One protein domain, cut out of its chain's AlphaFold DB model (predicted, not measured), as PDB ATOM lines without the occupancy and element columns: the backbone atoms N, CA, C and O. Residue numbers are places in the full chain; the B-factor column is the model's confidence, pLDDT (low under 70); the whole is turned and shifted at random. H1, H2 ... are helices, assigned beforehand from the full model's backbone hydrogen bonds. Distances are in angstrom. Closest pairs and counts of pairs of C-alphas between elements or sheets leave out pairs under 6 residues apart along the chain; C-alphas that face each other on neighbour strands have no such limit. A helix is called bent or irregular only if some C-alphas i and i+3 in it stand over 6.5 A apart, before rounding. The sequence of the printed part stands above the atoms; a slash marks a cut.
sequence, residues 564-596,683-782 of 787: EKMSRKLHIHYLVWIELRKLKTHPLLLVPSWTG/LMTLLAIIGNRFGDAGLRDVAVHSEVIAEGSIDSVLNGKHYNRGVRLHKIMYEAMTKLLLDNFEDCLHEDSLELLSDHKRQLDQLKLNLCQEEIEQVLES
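This is residues 564 to 596 and 683 to 782 of the 787 residues of an uncharacterized protein of Paramuricea clavata (UniProt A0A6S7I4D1). The long helix H5 and helix H6, joined at a tight turn, make an open V, and H1 crosses the space between them, touching both. At the start of H5 a small head of three short helices, H2, H3 and H4, is gathered, while H7 folds back beside the last part of H6 as a helical hairpin. The printed part has 133 residues with seven named helices, H1 to H7 in chain order, and no named strand; the class is all helix. It is only just loose, close to compact, with a radius of gyration of the C-alphas of 17.2 A, and spans 46 by 37 by 32 A.

H1, residues 564 to 582, touches H5, residues 723 to 747, about perpendicular at 79 degrees; the closest C-alphas, of Ile 578 and Glu 735, are 6.6 A apart. With residues 576 to 580 alone H1 touches H6, residues 751 to 768, about perpendicular at 86 degrees, closest at the C-alphas of Leu 580 and Leu 764, 6.4 A. H2, residues 683 to 697, touches H5 with residues 683 to 687 alone, closest at the C-alphas of Met 684 and Tyr 723, 6.2 A, at a steep tilt of 55 degrees, the same way. H2 also touches H4, residues 711 to 718, closest at the C-alphas of Gly 691 and Leu 718, 4.1 A. H3, residues 699 to 705, and H4 form a hairpin at a shallow tilt of 24 degrees, closest at the C-alphas of Val 704 and Glu 711, 5.6 A. H4 and H5 touch only at the corner, closest at the C-alphas of Val 717 and Gly 726, 5.1 A. H5 and H6 are close but not clearly touching, opposite ways at a tilt of 36 degrees, only just steep. H6 and H7, residues 773 to 781, form a hairpin at 16 degrees, closest at the C-alphas of Leu 767 and Glu 775, 6.6 A. The helix packing is mostly crossed, but only just. Every O i to N i+4 pair is within hydrogen-bond range in H1, H3, H5 and H7; the counts are 9 of 11 in H2, 2 of 4 in H4 and 11 of 14 in H6.

H1 begins at C-alpha 564 (-57.167, 14.055, 33.116) and is 26.9 A long. H2 measures 20.8 A and H6 26.4 A. H5 is longest at 35.9 A, from C-alpha 723 (-41.892, -0.389, 51.974). H7 ends at C-alpha 781 (-57.225, 29.916, 40.604). H2 and H4 are irregular: C-alphas 693 and 696 are 7.7 A apart, and C-alphas 712 and 715 7.6 A.

The C-alphas farthest apart, of Gly 712 and Asp 752, are 49.4 A apart. Residues 597 to 682 are not printed; C-alphas 596 and 683 are 19.3 A apart across the cut. The links printed whole are tight. Residues 583 to 596 hold no named element. The mean pLDDT of the printed part is 87.2; residues 564, 585 and 588 are under 70.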
ATOM      1  N   GLU A 564     -58.191  13.198  33.727       68.94
ATOM      2  CA  GLU A 564     -57.167  14.055  33.116       68.94
ATOM      3  C   GLU A 564     -57.137  15.439  33.779       68.94
ATOM      4  O   GLU A 564     -56.078  15.904  34.200       68.94
ATOM      5  N   LYS A 565     -58.312  16.051  33.992       74.62
ATOM      6  CA  LYS A 565     -58.433  17.325  34.723       74.62
ATOM      7  C   LYS A 565     -57.929  17.211  36.167       74.62
ATOM      8  O   LYS A 565     -57.182  18.073  36.626       74.62
ATOM      9  N   MET A 566     -58.278  16.128  36.867       73.25
ATOM     10  CA  MET A 566     -57.801  15.865  38.230       73.25
ATOM     11  C   MET A 566     -56.289  15.597  38.272       73.25
ATOM     12  O   MET A 566     -55.601  16.102  39.157       73.25
ATOM     13  N   SER A 567     -55.751  14.859  37.296       77.25
ATOM     14  CA  SER A 567     -54.313  14.614  37.147       77.25
ATOM     15  C   SER A 567     -53.548  15.916  36.903       77.25
ATOM     16  O   SER A 567     -52.518  16.134  37.541       77.25
ATOM     17  N   ARG A 568     -54.075  16.826  36.067       78.56
ATOM     18  CA  ARG A 568     -53.501  18.167  35.871       78.56
ATOM     19  C   ARG A 568     -53.555  18.998  37.159       78.56
ATOM     20  O   ARG A 568     -52.514  19.523  37.543       78.56
ATOM     21  N   LYS A 569     -54.692  19.053  37.881       80.12
ATOM     22  CA  LYS A 569     -54.775  19.747  39.193       80.12
ATOM     23  C   LYS A 569     -53.713  19.197  40.161       80.12
ATOM     24  O   LYS A 569     -52.961  19.981  40.731       80.12
ATOM     25  N   LEU A 570     -53.576  17.871  40.279       82.00
ATOM     26  CA  LEU A 570     -52.572  17.226  41.141       82.00
ATOM     27  C   LEU A 570     -51.117  17.493  40.714       82.00
ATOM     28  O   LEU A 570     -50.284  17.740  41.583       82.00
ATOM     29  N   HIS A 571     -50.803  17.502  39.414       83.31
ATOM     30  CA  HIS A 571     -49.464  17.867  38.933       83.31
ATOM     31  C   HIS A 571     -49.097  19.304  39.313       83.31
ATOM     32  O   HIS A 571     -47.997  19.527  39.815       83.31
ATOM     33  N   ILE A 572     -50.021  20.259  39.166       83.19
ATOM     34  CA  ILE A 572     -49.772  21.651  39.570       83.19
ATOM     35  C   ILE A 572     -49.560  21.737  41.095       83.19
ATOM     36  O   ILE A 572     -48.651  22.435  41.535       83.19
ATOM     37  N   HIS A 573     -50.281  20.954  41.915       87.25
ATOM     38  CA  HIS A 573     -50.003  20.884  43.362       87.25
ATOM     39  C   HIS A 573     -48.596  20.340  43.670       87.25
ATOM     40  O   HIS A 573     -47.966  20.796  44.625       87.25
ATOM     41  N   TYR A 574     -48.094  19.364  42.903       88.56
ATOM     42  CA  TYR A 574     -46.724  18.865  43.069       88.56
ATOM     43  C   TYR A 574     -45.681  19.908  42.651       88.56
ATOM     44  O   TYR A 574     -44.697  20.070  43.367       88.56
ATOM     45  N   LEU A 575     -45.906  20.652  41.563       85.56
ATOM     46  CA  LEU A 575     -45.022  21.744  41.140       85.56
ATOM     47  C   LEU A 575     -44.985  22.872  42.182       85.56
ATOM     48  O   LEU A 575     -43.906  23.235  42.640       85.56
ATOM     49  N   VAL A 576     -46.151  23.340  42.646       87.50
ATOM     50  CA  VAL A 576     -46.269  24.340  43.725       87.50
ATOM     51  C   VAL A 576     -45.558  23.866  44.997       87.50
ATOM     52  O   VAL A 576     -44.770  24.615  45.570       87.50
ATOM     53  N   TRP A 577     -45.753  22.609  45.420       89.94
ATOM     54  CA  TRP A 577     -45.025  22.039  46.561       89.94
ATOM     55  C   TRP A 577     -43.501  22.095  46.375       89.94
ATOM     56  O   TRP A 577     -42.780  22.420  47.319       89.94
ATOM     57  N   ILE A 578     -43.001  21.786  45.176       89.31
ATOM     58  CA  ILE A 578     -41.564  21.722  44.894       89.31
ATOM     59  C   ILE A 578     -40.953  23.125  44.821       89.31
ATOM     60  O   ILE A 578     -39.918  23.337  45.450       89.31
ATOM     61  N   GLU A 579     -41.607  24.093  44.176       86.25
ATOM     62  CA  GLU A 579     -41.164  25.496  44.155       86.25
ATOM     63  C   GLU A 579     -41.122  26.104  45.563       86.25
ATOM     64  O   GLU A 579     -40.092  26.634  45.987       86.25
ATOM     65  N   LEU A 580     -42.169  25.905  46.371       87.75
ATOM     66  CA  LEU A 580     -42.180  26.296  47.790       87.75
ATOM     67  C   LEU A 580     -41.017  25.686  48.590       87.75
ATOM     68  O   LEU A 580     -40.539  26.283  49.558       87.75
ATOM     69  N   ARG A 581     -40.555  24.498  48.181       86.75
ATOM     70  CA  ARG A 581     -39.405  23.777  48.745       86.75
ATOM     71  C   ARG A 581     -38.062  24.161  48.099       86.75
ATOM     72  O   ARG A 581     -37.037  23.736  48.639       86.75
ATOM     73  N   LYS A 582     -38.026  24.902  46.982       84.56
ATOM     74  CA  LYS A 582     -36.816  25.522  46.394       84.56
ATOM     75  C   LYS A 582     -36.522  26.874  47.043       84.56
ATOM     76  O   LYS A 582     -35.378  27.155  47.395       84.56
ATOM     77  N   LEU A 583     -37.555  27.701  47.223       80.88
ATOM     78  CA  LEU A 583     -37.448  29.037  47.810       80.88
ATOM     79  C   LEU A 583     -36.821  28.990  49.212       80.88
ATOM     80  O   LEU A 583     -37.300  28.252  50.075       80.88
ATOM     81  N   LYS A 584     -35.820  29.842  49.479       71.88
ATOM     82  CA  LYS A 584     -35.114  29.924  50.775       71.88
ATOM     83  C   LYS A 584     -36.104  29.982  51.951       71.88
ATOM     84  O   LYS A 584     -36.986  30.835  51.992       71.88
ATOM     85  N   THR A 585     -35.978  29.072  52.915       67.31
ATOM     86  CA  THR A 585     -36.845  29.010  54.107       67.31
ATOM     87  C   THR A 585     -36.096  29.453  55.355       67.31
ATOM     88  O   THR A 585     -35.067  28.869  55.697       67.31
ATOM     89  N   HIS A 586     -36.650  30.413  56.096       72.88
ATOM     90  CA  HIS A 586     -36.255  30.633  57.488       72.88
ATOM     91  C   HIS A 586     -36.591  29.377  58.327       72.88
ATOM     92  O   HIS A 586     -37.621  28.756  58.053       72.88
ATOM     93  N   PRO A 587     -35.816  28.989  59.364       70.62
ATOM     94  CA  PRO A 587     -36.077  27.764  60.139       70.62
ATOM     95  C   PRO A 587     -37.453  27.685  60.823       70.62
ATOM     96  O   PRO A 587     -37.902  26.596  61.163       70.62
ATOM     97  N   LEU A 588     -38.137  28.821  61.008       67.44
ATOM     98  CA  LEU A 588     -39.510  28.882  61.535       67.44
ATOM     99  C   LEU A 588     -40.602  28.722  60.455       67.44
ATOM    100  O   LEU A 588     -41.765  28.541  60.795       67.44
ATOM    101  N   LEU A 589     -40.237  28.781  59.169       73.62
ATOM    102  CA  LEU A 589     -41.130  28.731  58.000       73.62
ATOM    103  C   LEU A 589     -40.795  27.526  57.099       73.62
ATOM    104  O   LEU A 589     -40.734  27.622  55.872       73.62
ATOM    105  N   LEU A 590     -40.510  26.379  57.721       79.94
ATOM    106  CA  LEU A 590     -40.160  25.144  57.022       79.94
ATOM    107  C   LEU A 590     -41.390  24.524  56.344       79.94
ATOM    108  O   LEU A 590     -42.253  23.935  56.998       79.94
ATOM    109  N   VAL A 591     -41.427  24.593  55.012       87.38
ATOM    110  CA  VAL A 591     -42.429  23.894  54.193       87.38
ATOM    111  C   VAL A 591     -42.287  22.378  54.409       87.38
ATOM    112  O   VAL A 591     -41.190  21.841  54.190       87.38
ATOM    113  N   PRO A 592     -43.352  21.663  54.828       89.12
ATOM    114  CA  PRO A 592     -43.269  20.235  55.108       89.12
ATOM    115  C   PRO A 592     -42.868  19.389  53.895       89.12
ATOM    116  O   PRO A 592     -43.086  19.754  52.736       89.12
ATOM    117  N   SER A 593     -42.344  18.192  54.165       86.38
ATOM    118  CA  SER A 593     -42.240  17.153  53.139       86.38
ATOM    119  C   SER A 593     -43.634  16.716  52.667       86.38
ATOM    120  O   SER A 593     -44.624  16.894  53.382       86.38
ATOM    121  N   TRP A 594     -43.692  16.118  51.473       88.50
ATOM    122  CA  TRP A 594     -44.899  15.726  50.728       88.50
ATOM    123  C   TRP A 594     -46.119  15.379  51.600       88.50
ATOM    124  O   TRP A 594     -47.174  15.986  51.464       88.50
ATOM    125  N   THR A 595     -45.985  14.439  52.543       88.44
ATOM    126  CA  THR A 595     -47.124  13.970  53.351       88.44
ATOM    127  C   THR A 595     -47.702  15.071  54.246       88.44
ATOM    128  O   THR A 595     -48.916  15.193  54.341       88.44
ATOM    129  N   GLY A 596     -46.856  15.888  54.882       90.12
ATOM    130  CA  GLY A 596     -47.313  16.988  55.736       90.12
ATOM    131  C   GLY A 596     -47.913  18.146  54.937       90.12
ATOM    132  O   GLY A 596     -48.858  18.780  55.399       90.12
ATOM    133  N   LEU A 683     -48.214  -0.492  45.759       91.44
ATOM    134  CA  LEU A 683     -47.048   0.353  46.020       91.44
ATOM    135  C   LEU A 683     -45.747  -0.459  46.096       91.44
ATOM    136  O   LEU A 683     -44.765  -0.046  45.488       91.44
ATOM    137  N   MET A 684     -45.723  -1.623  46.756       93.06
ATOM    138  CA  MET A 684     -44.551  -2.518  46.746       93.06
ATOM    139  C   MET A 684     -44.168  -2.954  45.326       93.06
ATOM    140  O   MET A 684     -42.989  -2.953  44.979       93.06
ATOM    141  N   THR A 685     -45.158  -3.273  44.490       91.62
ATOM    142  CA  THR A 685     -44.957  -3.658  43.087       91.62
ATOM    143  C   THR A 685     -44.395  -2.494  42.269       91.62
ATOM    144  O   THR A 685     -43.445  -2.681  41.515       91.62
ATOM    145  N   LEU A 686     -44.911  -1.274  42.453       92.06
ATOM    146  CA  LEU A 686     -44.384  -0.074  41.793       92.06
ATOM    147  C   LEU A 686     -42.956   0.262  42.252       92.06
ATOM    148  O   LEU A 686     -42.110   0.552  41.410       92.06
ATOM    149  N   LEU A 687     -42.658   0.156  43.553       94.19
ATOM    150  CA  LEU A 687     -41.298   0.301  44.088       94.19
ATOM    151  C   LEU A 687     -40.341  -0.708  43.432       94.19
ATOM    152  O   LEU A 687     -39.284  -0.311  42.947       94.19
ATOM    153  N   ALA A 688     -40.742  -1.980  43.338       94.75
ATOM    154  CA  ALA A 688     -39.958  -3.028  42.684       94.75
ATOM    155  C   ALA A 688     -39.759  -2.787  41.175       94.75
ATOM    156  O   ALA A 688     -38.681  -3.043  40.647       94.75
ATOM    157  N   ILE A 689     -40.763  -2.257  40.468       94.81
ATOM    158  CA  ILE A 689     -40.649  -1.900  39.042       94.81
ATOM    159  C   ILE A 689     -39.645  -0.756  38.839       94.81
ATOM    160  O   ILE A 689     -38.814  -0.831  37.933       94.81
ATOM    161  N   ILE A 690     -39.690   0.290  39.672       93.56
ATOM    162  CA  ILE A 690     -38.747   1.415  39.571       93.56
ATOM    163  C   ILE A 690     -37.336   0.951  39.968       93.56
ATOM    164  O   ILE A 690     -36.378   1.265  39.266       93.56
ATOM    165  N   GLY A 691     -37.202   0.150  41.030       94.81
ATOM    166  CA  GLY A 691     -35.920  -0.413  41.455       94.81
ATOM    167  C   GLY A 691     -35.277  -1.314  40.399       94.81
ATOM    168  O   GLY A 691     -34.112  -1.113  40.071       94.81
ATOM    169  N   ASN A 692     -36.039  -2.221  39.780       95.31
ATOM    170  CA  ASN A 692     -35.548  -3.067  38.684       95.31
ATOM    171  C   ASN A 692     -35.199  -2.277  37.410       95.31
ATOM    172  O   ASN A 692     -34.341  -2.707  36.645       95.31
ATOM    173  N   ARG A 693     -35.866  -1.143  37.146       95.31
ATOM    174  CA  ARG A 693     -35.622  -0.332  35.940       95.31
ATOM    175  C   ARG A 693     -34.472   0.666  36.092       95.31
ATOM    176  O   ARG A 693     -33.835   0.990  35.094       95.31
ATOM    177  N   PHE A 694     -34.248   1.187  37.298       94.94
ATOM    178  CA  PHE A 694     -33.321   2.300  37.531       94.94
ATOM    179  C   PHE A 694     -32.226   2.018  38.567       94.94
ATOM    180  O   PHE A 694     -31.319   2.836  38.693       94.94
ATOM    181  N   GLY A 695     -32.276   0.888  39.286       94.81
ATOM    182  CA  GLY A 695     -31.295   0.504  40.310       94.81
ATOM    183  C   GLY A 695     -29.860   0.634  39.812       94.81
ATOM    184  O   GLY A 695     -29.104   1.449  40.334       94.81
ATOM    185  N   ASP A 696     -29.549  -0.071  38.726       94.12
ATOM    186  CA  ASP A 696     -28.223  -0.076  38.096       94.12
ATOM    187  C   ASP A 696     -28.039   1.074  37.076       94.12
ATOM    188  O   ASP A 696     -27.023   1.165  36.396       94.12
ATOM    189  N   ALA A 697     -29.016   1.988  36.990       94.38
ATOM    190  CA  ALA A 697     -28.927   3.268  36.280       94.38
ATOM    191  C   ALA A 697     -28.648   4.436  37.254       94.38
ATOM    192  O   ALA A 697     -29.115   5.556  37.048       94.38
ATOM    193  N   GLY A 698     -27.932   4.161  38.349       94.00
ATOM    194  CA  GLY A 698     -27.517   5.142  39.354       94.00
ATOM    195  C   GLY A 698     -28.461   5.325  40.549       94.00
ATOM    196  O   GLY A 698     -28.072   5.973  41.520       94.00
ATOM    197  N   LEU A 699     -29.676   4.754  40.554       95.19
ATOM    198  CA  LEU A 699     -30.580   4.883  41.713       95.19
ATOM    199  C   LEU A 699     -30.010   4.187  42.961       95.19
ATOM    200  O   LEU A 699     -30.186   4.697  44.067       95.19
ATOM    201  N   ARG A 700     -29.316   3.053  42.787       96.56
ATOM    202  CA  ARG A 700     -28.560   2.365  43.847       96.56
ATOM    203  C   ARG A 700     -27.507   3.299  44.443       96.56
ATOM    204  O   ARG A 700     -27.507   3.536  45.648       96.56
ATOM    205  N   ASP A 701     -26.664   3.858  43.582       96.31
ATOM    206  CA  ASP A 701     -25.483   4.623  43.977       96.31
ATOM    207  C   ASP A 701     -25.872   5.940  44.649       96.31
ATOM    208  O   ASP A 701     -25.342   6.272  45.705       96.31
ATOM    209  N   VAL A 702     -26.856   6.665  44.104       95.94
ATOM    210  CA  VAL A 702     -27.365   7.891  44.735       95.94
ATOM    211  C   VAL A 702     -28.019   7.579  46.082       95.94
ATOM    212  O   VAL A 702     -27.788   8.307  47.044       95.94
ATOM    213  N   ALA A 703     -28.791   6.494  46.206       96.00
ATOM    214  CA  ALA A 703     -29.449   6.135  47.465       96.00
ATOM    215  C   ALA A 703     -28.464   5.778  48.594       96.00
ATOM    216  O   ALA A 703     -28.768   6.056  49.757       96.00
ATOM    217  N   VAL A 704     -27.313   5.185  48.254       96.50
ATOM    218  CA  VAL A 704     -26.264   4.796  49.210       96.50
ATOM    219  C   VAL A 704     -25.307   5.954  49.500       96.50
ATOM    220  O   VAL A 704     -25.121   6.299  50.663       96.50
ATOM    221  N   HIS A 705     -24.758   6.620  48.477       95.94
ATOM    222  CA  HIS A 705     -23.796   7.718  48.658       95.94
ATOM    223  C   HIS A 705     -24.408   8.997  49.262       95.94
ATOM    224  O   HIS A 705     -23.673   9.835  49.773       95.94
ATOM    225  N   SER A 706     -25.737   9.156  49.234       94.62
ATOM    226  CA  SER A 706     -26.444  10.229  49.960       94.62
ATOM    227  C   SER A 706     -26.837   9.857  51.399       94.62
ATOM    228  O   SER A 706     -27.552  10.618  52.047       94.62
ATOM    229  N   GLU A 707     -26.449   8.669  51.877       94.62
ATOM    230  CA  GLU A 707     -26.813   8.083  53.180       94.62
ATOM    231  C   GLU A 707     -28.335   7.915  53.422       94.62
ATOM    232  O   GLU A 707     -28.772   7.458  54.484       94.62
ATOM    233  N   VAL A 708     -29.177   8.203  52.419       93.75
ATOM    234  CA  VAL A 708     -30.642   8.069  52.499       93.75
ATOM    235  C   VAL A 708     -31.055   6.614  52.732       93.75
ATOM    236  O   VAL A 708     -32.065   6.376  53.407       93.75
ATOM    237  N   ILE A 709     -30.289   5.642  52.226       96.50
ATOM    238  CA  ILE A 709     -30.429   4.203  52.480       96.50
ATOM    239  C   ILE A 709     -29.044   3.595  52.737       96.50
ATOM    240  O   ILE A 709     -28.173   3.650  51.880       96.50
ATOM    241  N   ALA A 710     -28.855   2.947  53.890       94.62
ATOM    242  CA  ALA A 710     -27.627   2.202  54.171       94.62
ATOM    243  C   ALA A 710     -27.433   1.034  53.183       94.62
ATOM    244  O   ALA A 710     -28.395   0.328  52.869       94.62
ATOM    245  N   GLU A 711     -26.188   0.800  52.759       94.00
ATOM    246  CA  GLU A 711     -25.793  -0.181  51.735       94.00
ATOM    247  C   GLU A 711     -26.441  -1.561  51.937       94.00
ATOM    248  O   GLU A 711     -27.221  -2.002  51.097       94.00
ATOM    249  N   GLY A 712     -26.261  -2.186  53.108       94.38
ATOM    250  CA  GLY A 712     -26.861  -3.486  53.463       94.38
ATOM    251  C   GLY A 712     -28.399  -3.516  53.558       94.38
ATOM    252  O   GLY A 712     -28.975  -4.463  54.087       94.38
ATOM    253  N   SER A 713     -29.092  -2.467  53.111       94.75
ATOM    254  CA  SER A 713     -30.550  -2.391  52.977       94.75
ATOM    255  C   SER A 713     -31.027  -2.026  51.566       94.75
ATOM    256  O   SER A 713     -32.242  -2.048  51.349       94.75
ATOM    257  N   ILE A 714     -30.136  -1.692  50.621       95.12
ATOM    258  CA  ILE A 714     -30.541  -1.148  49.316       95.12
ATOM    259  C   ILE A 714     -31.284  -2.173  48.457       95.12
ATOM    260  O   ILE A 714     -32.341  -1.849  47.921       95.12
ATOM    261  N   ASP A 715     -30.843  -3.433  48.403       95.38
ATOM    262  CA  ASP A 715     -31.513  -4.451  47.583       95.38
ATOM    263  C   ASP A 715     -32.934  -4.742  48.075       95.38
ATOM    264  O   ASP A 715     -33.863  -4.837  47.274       95.38
ATOM    265  N   SER A 716     -33.153  -4.795  49.391       95.12
ATOM    266  CA  SER A 716     -34.499  -4.933  49.968       95.12
ATOM    267  C   SER A 716     -35.377  -3.694  49.751       95.12
ATOM    268  O   SER A 716     -36.602  -3.802  49.808       95.12
ATOM    269  N   VAL A 717     -34.792  -2.524  49.485       95.19
ATOM    270  CA  VAL A 717     -35.519  -1.305  49.098       95.19
ATOM    271  C   VAL A 717     -35.869  -1.318  47.610       95.19
ATOM    272  O   VAL A 717     -37.038  -1.137  47.276       95.19
ATOM    273  N   LEU A 718     -34.900  -1.601  46.734       95.00
ATOM    274  CA  LEU A 718     -35.096  -1.672  45.282       95.00
ATOM    275  C   LEU A 718     -36.029  -2.825  44.877       95.00
ATOM    276  O   LEU A 718     -36.803  -2.678  43.943       95.00
ATOM    277  N   ASN A 719     -36.051  -3.934  45.626       95.00
ATOM    278  CA  ASN A 719     -37.028  -5.019  45.458       95.00
ATOM    279  C   ASN A 719     -38.402  -4.725  46.112       95.00
ATOM    280  O   ASN A 719     -39.210  -5.638  46.275       95.00
ATOM    281  N   GLY A 720     -38.668  -3.498  46.578       92.62
ATOM    282  CA  GLY A 720     -39.940  -3.091  47.195       92.62
ATOM    283  C   GLY A 720     -40.243  -3.674  48.588       92.62
ATOM    284  O   GLY A 720     -41.189  -3.231  49.239       92.62
ATOM    285  N   LYS A 721     -39.438  -4.623  49.087       92.31
ATOM    286  CA  LYS A 721     -39.655  -5.355  50.354       92.31
ATOM    287  C   LYS A 721     -39.615  -4.452  51.592       92.31
ATOM    288  O   LYS A 721     -40.357  -4.666  52.546       92.31
ATOM    289  N   HIS A 722     -38.773  -3.422  51.600       94.00
ATOM    290  CA  HIS A 722     -38.681  -2.437  52.681       94.00
ATOM    291  C   HIS A 722     -39.559  -1.202  52.416       94.00
ATOM    292  O   HIS A 722     -39.053  -0.080  52.353       94.00
ATOM    293  N   TYR A 723     -40.877  -1.406  52.306       92.12
ATOM    294  CA  TYR A 723     -41.892  -0.389  51.974       92.12
ATOM    295  C   TYR A 723     -41.617   1.016  52.551       92.12
ATOM    296  O   TYR A 723     -41.409   1.956  51.789       92.12
ATOM    297  N   ASN A 724     -41.525   1.170  53.880       92.50
ATOM    298  CA  ASN A 724     -41.335   2.485  54.519       92.50
ATOM    299  C   ASN A 724     -40.029   3.187  54.100       92.50
ATOM    300  O   ASN A 724     -39.991   4.412  53.975       92.50
ATOM    301  N   ARG A 725     -38.954   2.421  53.866       93.50
ATOM    302  CA  ARG A 725     -37.662   2.951  53.405       93.50
ATOM    303  C   ARG A 725     -37.711   3.292  51.911       93.50
ATOM    304  O   ARG A 725     -37.214   4.345  51.529       93.50
ATOM    305  N   GLY A 726     -38.377   2.468  51.097       93.88
ATOM    306  CA  GLY A 726     -38.617   2.735  49.676       93.88
ATOM    307  C   GLY A 726     -39.474   3.977  49.444       93.88
ATOM    308  O   GLY A 726     -39.040   4.897  48.759       93.88
ATOM    309  N   VAL A 727     -40.640   4.086  50.087       92.19
ATOM    310  CA  VAL A 727     -41.497   5.284  49.992       92.19
ATOM    311  C   VAL A 727     -40.746   6.551  50.429       92.19
ATOM    312  O   VAL A 727     -40.944   7.605  49.826       92.19
ATOM    313  N   ARG A 728     -39.850   6.462  51.426       91.69
ATOM    314  CA  ARG A 728     -38.957   7.571  51.803       91.69
ATOM    315  C   ARG A 728     -37.958   7.907  50.693       91.69
ATOM    316  O   ARG A 728     -37.898   9.068  50.297       91.69
ATOM    317  N   LEU A 729     -37.217   6.918  50.181       93.69
ATOM    318  CA  LEU A 729     -36.245   7.107  49.099       93.69
ATOM    319  C   LEU A 729     -36.905   7.747  47.873       93.69
ATOM    320  O   LEU A 729     -36.456   8.794  47.425       93.69
ATOM    321  N   HIS A 730     -37.997   7.175  47.365       91.50
ATOM    322  CA  HIS A 730     -38.633   7.670  46.144       91.50
ATOM    323  C   HIS A 730     -39.265   9.060  46.316       91.50
ATOM    324  O   HIS A 730     -39.236   9.839  45.369       91.50
ATOM    325  N   LYS A 731     -39.750   9.430  47.513       90.25
ATOM    326  CA  LYS A 731     -40.181  10.813  47.796       90.25
ATOM    327  C   LYS A 731     -39.013  11.805  47.793       90.25
ATOM    328  O   LYS A 731     -39.159  12.888  47.236       90.25
ATOM    329  N   ILE A 732     -37.868  11.439  48.375       91.38
ATOM    330  CA  ILE A 732     -36.658  12.280  48.384       91.38
ATOM    331  C   ILE A 732     -36.078  12.406  46.970       91.38
ATOM    332  O   ILE A 732     -35.809  13.515  46.525       91.38
ATOM    333  N   MET A 733     -35.956  11.294  46.239       92.06
ATOM    334  CA  MET A 733     -35.478  11.280  44.853       92.06
ATOM    335  C   MET A 733     -36.391  12.086  43.927       92.06
ATOM    336  O   MET A 733     -35.890  12.821  43.086       92.06
ATOM    337  N   TYR A 734     -37.716  12.000  44.092       90.38
ATOM    338  CA  TYR A 734     -38.653  12.816  43.321       90.38
ATOM    339  C   TYR A 734     -38.495  14.316  43.619       90.38
ATOM    340  O   TYR A 734     -38.439  15.109  42.682       90.38
ATOM    341  N   GLU A 735     -38.351  14.712  44.892       90.00
ATOM    342  CA  GLU A 735     -38.079  16.113  45.252       90.00
ATOM    343  C   GLU A 735     -36.739  16.589  44.657       90.00
ATOM    344  O   GLU A 735     -36.697  17.630  44.010       90.00
ATOM    345  N   ALA A 736     -35.660  15.820  44.821       91.44
ATOM    346  CA  ALA A 736     -34.320  16.193  44.362       91.44
ATOM    347  C   ALA A 736     -34.207  16.270  42.829       91.44
ATOM    348  O   ALA A 736     -33.758  17.283  42.299       91.44
ATOM    349  N   MET A 737     -34.656  15.234  42.109       91.69
ATOM    350  CA  MET A 737     -34.583  15.193  40.643       91.69
ATOM    351  C   MET A 737     -35.448  16.277  39.997       91.69
ATOM    352  O   MET A 737     -35.029  16.884  39.015       91.69
ATOM    353  N   THR A 738     -36.635  16.552  40.549       90.44
ATOM    354  CA  THR A 738     -37.520  17.584  39.987       90.44
ATOM    355  C   THR A 738     -37.001  18.990  40.285       90.44
ATOM    356  O   THR A 738     -37.128  19.858  39.432       90.44
ATOM    357  N   LYS A 739     -36.350  19.223  41.436       89.62
ATOM    358  CA  LYS A 739     -35.656  20.494  41.702       89.62
ATOM    359  C   LYS A 739     -34.565  20.767  40.670       89.62
ATOM    360  O   LYS A 739     -34.632  21.801  40.023       89.62
ATOM    361  N   LEU A 740     -33.670  19.802  40.439       92.00
ATOM    362  CA  LEU A 740     -32.607  19.908  39.430       92.00
ATOM    363  C   LEU A 740     -33.156  20.102  38.004       92.00
ATOM    364  O   LEU A 740     -32.567  20.831  37.211       92.00
ATOM    365  N   LEU A 741     -34.292  19.473  37.678       91.12
ATOM    366  CA  LEU A 741     -34.984  19.685  36.403       91.12
ATOM    367  C   LEU A 741     -35.533  21.116  36.280       91.12
ATOM    368  O   LEU A 741     -35.431  21.711  35.214       91.12
ATOM    369  N   LEU A 742     -36.097  21.661  37.361       87.12
ATOM    370  CA  LEU A 742     -36.615  23.029  37.411       87.12
ATOM    371  C   LEU A 742     -35.484  24.067  37.411       87.12
ATOM    372  O   LEU A 742     -35.632  25.097  36.773       87.12
ATOM    373  N   ASP A 743     -34.354  23.803  38.074       87.69
ATOM    374  CA  ASP A 743     -33.157  24.661  38.018       87.69
ATOM    375  C   ASP A 743     -32.630  24.766  36.573       87.69
ATOM    376  O   ASP A 743     -32.475  25.860  36.044       87.69
ATOM    377  N   ASN A 744     -32.480  23.629  35.885       90.69
ATOM    378  CA  ASN A 744     -32.065  23.575  34.476       90.69
ATOM    379  C   ASN A 744     -33.097  24.232  33.529       90.69
ATOM    380  O   ASN A 744     -32.729  24.901  32.567       90.69
ATOM    381  N   PHE A 745     -34.396  24.087  33.816       87.88
ATOM    382  CA  PHE A 745     -35.448  24.794  33.081       87.88
ATOM    383  C   PHE A 745     -35.341  26.317  33.247       87.88
ATOM    384  O   PHE A 745     -35.459  27.031  32.256       87.88
ATOM    385  N   GLU A 746     -35.073  26.811  34.460       86.06
ATOM    386  CA  GLU A 746     -34.847  28.238  34.729       86.06
ATOM    387  C   GLU A 746     -33.617  28.782  33.995       86.06
ATOM    388  O   GLU A 746     -33.716  29.829  33.358       86.06
ATOM    389  N   ASP A 747     -32.505  28.041  33.990       87.44
ATOM    390  CA  ASP A 747     -31.290  28.383  33.229       87.44
ATOM    391  C   ASP A 747     -31.535  28.481  31.701       87.44
ATOM    392  O   ASP A 747     -30.720  29.051  30.974       87.44
ATOM    393  N   CYS A 748     -32.653  27.937  31.199       88.62
ATOM    394  CA  CYS A 748     -33.054  27.983  29.789       88.62
ATOM    395  C   CYS A 748     -34.057  29.107  29.444       88.62
ATOM    396  O   CYS A 748     -34.463  29.208  28.283       88.62
ATOM    397  N   LEU A 749     -34.493  29.928  30.408       86.56
ATOM    398  CA  LEU A 749     -35.486  30.987  30.185       86.56
ATOM    399  C   LEU A 749     -34.868  32.303  29.675       86.56
ATOM    400  O   LEU A 749     -33.737  32.661  29.996       86.56
ATOM    401  N   HIS A 750     -35.652  33.061  28.904       86.12
ATOM    402  CA  HIS A 750     -35.337  34.447  28.539       86.12
ATOM    403  C   HIS A 750     -35.685  35.421  29.679       86.12
ATOM    404  O   HIS A 750     -36.519  35.102  30.527       86.12
ATOM    405  N   GLU A 751     -35.085  36.618  29.681       81.06
ATOM    406  CA  GLU A 751     -35.217  37.609  30.768       81.06
ATOM    407  C   GLU A 751     -36.684  37.941  31.104       81.06
ATOM    408  O   GLU A 751     -37.073  37.823  32.266       81.06
ATOM    409  N   ASP A 752     -37.532  38.199  30.101       78.75
ATOM    410  CA  ASP A 752     -38.978  38.443  30.272       78.75
ATOM    411  C   ASP A 752     -39.702  37.297  31.021       78.75
ATOM    412  O   ASP A 752     -40.634  37.510  31.797       78.75
ATOM    413  N   SER A 753     -39.272  36.051  30.789       81.62
ATOM    414  CA  SER A 753     -39.843  34.851  31.424       81.62
ATOM    415  C   SER A 753     -39.290  34.622  32.833       81.62
ATOM    416  O   SER A 753     -39.993  34.085  33.691       81.62
ATOM    417  N   LEU A 754     -38.050  35.048  33.091       79.31
ATOM    418  CA  LEU A 754     -37.443  35.046  34.422       79.31
ATOM    419  C   LEU A 754     -38.075  36.108  35.331       79.31
ATOM    420  O   LEU A 754     -38.308  35.824  36.506       79.31
ATOM    421  N   GLU A 755     -38.406  37.292  34.806       78.56
ATOM    422  CA  GLU A 755     -39.113  38.332  35.566       78.56
ATOM    423  C   GLU A 755     -40.508  37.847  35.996       78.56
ATOM    424  O   GLU A 755     -40.809  37.851  37.194       78.56
ATOM    425  N   LEU A 756     -41.300  37.299  35.063       77.81
ATOM    426  CA  LEU A 756     -42.605  36.685  35.351       77.81
ATOM    427  C   LEU A 756     -42.504  35.578  36.417       77.81
ATOM    428  O   LEU A 756     -43.249  35.575  37.402       77.81
ATOM    429  N   LEU A 757     -41.537  34.664  36.271       78.62
ATOM    430  CA  LEU A 757     -41.307  33.598  37.245       78.62
ATOM    431  C   LEU A 757     -40.877  34.139  38.619       78.62
ATOM    432  O   LEU A 757     -41.254  33.570  39.647       78.62
ATOM    433  N   SER A 758     -40.113  35.235  38.668       79.00
ATOM    434  CA  SER A 758     -39.706  35.865  39.929       79.00
ATOM    435  C   SER A 758     -40.907  36.407  40.715       79.00
ATOM    436  O   SER A 758     -40.967  36.257  41.941       79.00
ATOM    437  N   ASP A 759     -41.920  36.926  40.015       76.25
ATOM    438  CA  ASP A 759     -43.154  37.410  40.628       76.25
ATOM    439  C   ASP A 759     -44.089  36.275  41.067       76.25
ATOM    440  O   ASP A 759     -44.644  36.328  42.170       76.25
ATOM    441  N   HIS A 760     -44.166  35.182  40.301       77.00
ATOM    442  CA  HIS A 760     -44.833  33.952  40.746       77.00
ATOM    443  C   HIS A 760     -44.186  33.416  42.035       77.00
ATOM    444  O   HIS A 760     -44.870  33.092  43.007       77.00
ATOM    445  N   LYS A 761     -42.849  33.400  42.103       78.88
ATOM    446  CA  LYS A 761     -42.091  32.992  43.295       78.88
ATOM    447  C   LYS A 761     -42.347  33.895  44.506       78.88
ATOM    448  O   LYS A 761     -42.439  33.388  45.625       78.88
ATOM    449  N   ARG A 762     -42.530  35.203  44.294       77.25
ATOM    450  CA  ARG A 762     -42.906  36.178  45.336       77.25
ATOM    451  C   ARG A 762     -44.318  35.947  45.889       77.25
ATOM    452  O   ARG A 762     -44.527  36.140  47.085       77.25
ATOM    453  N   GLN A 763     -45.266  35.516  45.056       76.00
ATOM    454  CA  GLN A 763     -46.603  35.105  45.503       76.00
ATOM    455  C   GLN A 763     -46.546  33.783  46.283       76.00
ATOM    456  O   GLN A 763     -47.070  33.697  47.393       76.00
ATOM    457  N   LEU A 764     -45.834  32.779  45.757       82.12
ATOM    458  CA  LEU A 764     -45.671  31.480  46.416       82.12
ATOM    459  C   LEU A 764     -45.048  31.599  47.816       82.12
ATOM    460  O   LEU A 764     -45.505  30.921  48.733       82.12
ATOM    461  N   ASP A 765     -44.063  32.475  48.032       80.94
ATOM    462  CA  ASP A 765     -43.413  32.616  49.346       80.94
ATOM    463  C   ASP A 765     -44.402  32.950  50.488       80.94
ATOM    464  O   ASP A 765     -44.185  32.548  51.632       80.94
ATOM    465  N   GLN A 766     -45.544  33.580  50.176       79.62
ATOM    466  CA  GLN A 766     -46.604  33.898  51.144       79.62
ATOM    467  C   GLN A 766     -47.296  32.640  51.704       79.62
ATOM    468  O   GLN A 766     -47.605  32.596  52.897       79.62
ATOM    469  N   LEU A 767     -47.425  31.565  50.910       83.00
ATOM    470  CA  LEU A 767     -47.985  30.274  51.349       83.00
ATOM    471  C   LEU A 767     -47.174  29.616  52.480       83.00
ATOM    472  O   LEU A 767     -47.655  28.699  53.144       83.00
ATOM    473  N   LYS A 768     -45.934  30.065  52.729       82.00
ATOM    474  CA  LYS A 768     -45.130  29.605  53.873       82.00
ATOM    475  C   LYS A 768     -45.657  30.116  55.214       82.00
ATOM    476  O   LYS A 768     -45.399  29.478  56.234       82.00
ATOM    477  N   LEU A 769     -46.361  31.252  55.218       82.81
ATOM    478  CA  LEU A 769     -46.927  31.875  56.418       82.81
ATOM    479  C   LEU A 769     -48.206  31.153  56.855       82.81
ATOM    480  O   LEU A 769     -48.330  30.768  58.017       82.81
ATOM    481  N   ASN A 770     -49.120  30.914  55.908       84.25
ATOM    482  CA  ASN A 770     -50.377  30.208  56.127       84.25
ATOM    483  C   ASN A 770     -50.573  29.125  55.054       84.25
ATOM    484  O   ASN A 770     -51.043  29.391  53.955       84.25
ATOM    485  N   LEU A 771     -50.188  27.887  55.369       87.38
ATOM    486  CA  LEU A 771     -50.397  26.747  54.473       87.38
ATOM    487  C   LEU A 771     -51.671  25.995  54.878       87.38
ATOM    488  O   LEU A 771     -51.607  25.118  55.745       87.38
ATOM    489  N   CYS A 772     -52.789  26.337  54.237       88.50
ATOM    490  CA  CYS A 772     -54.096  25.674  54.330       88.50
ATOM    491  C   CYS A 772     -54.676  25.421  52.921       88.50
ATOM    492  O   CYS A 772     -54.008  25.688  51.918       88.50
ATOM    493  N   GLN A 773     -55.900  24.892  52.821       88.31
ATOM    494  CA  GLN A 773     -56.554  24.678  51.526       88.31
ATOM    495  C   GLN A 773     -56.895  25.992  50.792       88.31
ATOM    496  O   GLN A 773     -56.651  26.084  49.594       88.31
ATOM    497  N   GLU A 774     -57.415  27.018  51.480       88.06
ATOM    498  CA  GLU A 774     -57.900  28.263  50.841       88.06
ATOM    499  C   GLU A 774     -56.804  29.035  50.105       88.06
ATOM    500  O   GLU A 774     -57.014  29.512  48.995       88.06
ATOM    501  N   GLU A 775     -55.639  29.169  50.732       87.44
ATOM    502  CA  GLU A 775     -54.503  29.938  50.211       87.44
ATOM    503  C   GLU A 775     -53.922  29.251  48.959       87.44
ATOM    504  O   GLU A 775     -53.570  29.892  47.971       87.44
ATOM    505  N   ILE A 776     -53.904  27.914  48.964       86.38
ATOM    506  CA  ILE A 776     -53.524  27.091  47.810       86.38
ATOM    507  C   ILE A 776     -54.557  27.208  46.688       86.38
ATOM    508  O   ILE A 776     -54.167  27.329  45.531       86.38
ATOM    509  N   GLU A 777     -55.856  27.183  46.995       86.06
ATOM    510  CA  GLU A 777     -56.896  27.314  45.970       86.06
ATOM    511  C   GLU A 777     -56.891  28.716  45.335       86.06
ATOM    512  O   GLU A 777     -56.896  28.793  44.111       86.06
ATOM    513  N   GLN A 778     -56.689  29.791  46.107       83.88
ATOM    514  CA  GLN A 778     -56.464  31.147  45.569       83.88
ATOM    515  C   GLN A 778     -55.266  31.224  44.607       83.88
ATOM    516  O   GLN A 778     -55.374  31.796  43.523       83.88
ATOM    517  N   VAL A 779     -54.124  30.632  44.974       80.69
ATOM    518  CA  VAL A 779     -52.929  30.604  44.111       80.69
ATOM    519  C   VAL A 779     -53.190  29.820  42.819       80.69
ATOM    520  O   VAL A 779     -52.813  30.273  41.740       80.69
ATOM    521  N   LEU A 780     -53.869  28.676  42.902       79.25
ATOM    522  CA  LEU A 780     -54.191  27.825  41.748       79.25
ATOM    523  C   LEU A 780     -55.284  28.392  40.832       79.25
ATOM    524  O   LEU A 780     -55.337  28.019  39.661       79.25
ATOM    525  N   GLU A 781     -56.164  29.243  41.359       76.69
ATOM    526  CA  GLU A 781     -57.225  29.916  40.604       76.69
ATOM    527  C   GLU A 781     -56.764  31.244  39.983       76.69
ATOM    528  O   GLU A 781     -57.483  31.811  39.164       76.69
ATOM    529  N   SER A 782     -55.548  31.710  40.293       70.44
ATOM    530  CA  SER A 782     -54.962  32.887  39.645       70.44
ATOM    531  C   SER A 782     -54.711  32.664  38.142       70.44
ATOM    532  O   SER A 782     -54.155  31.645  37.725       70.44
TER     533      SER A 782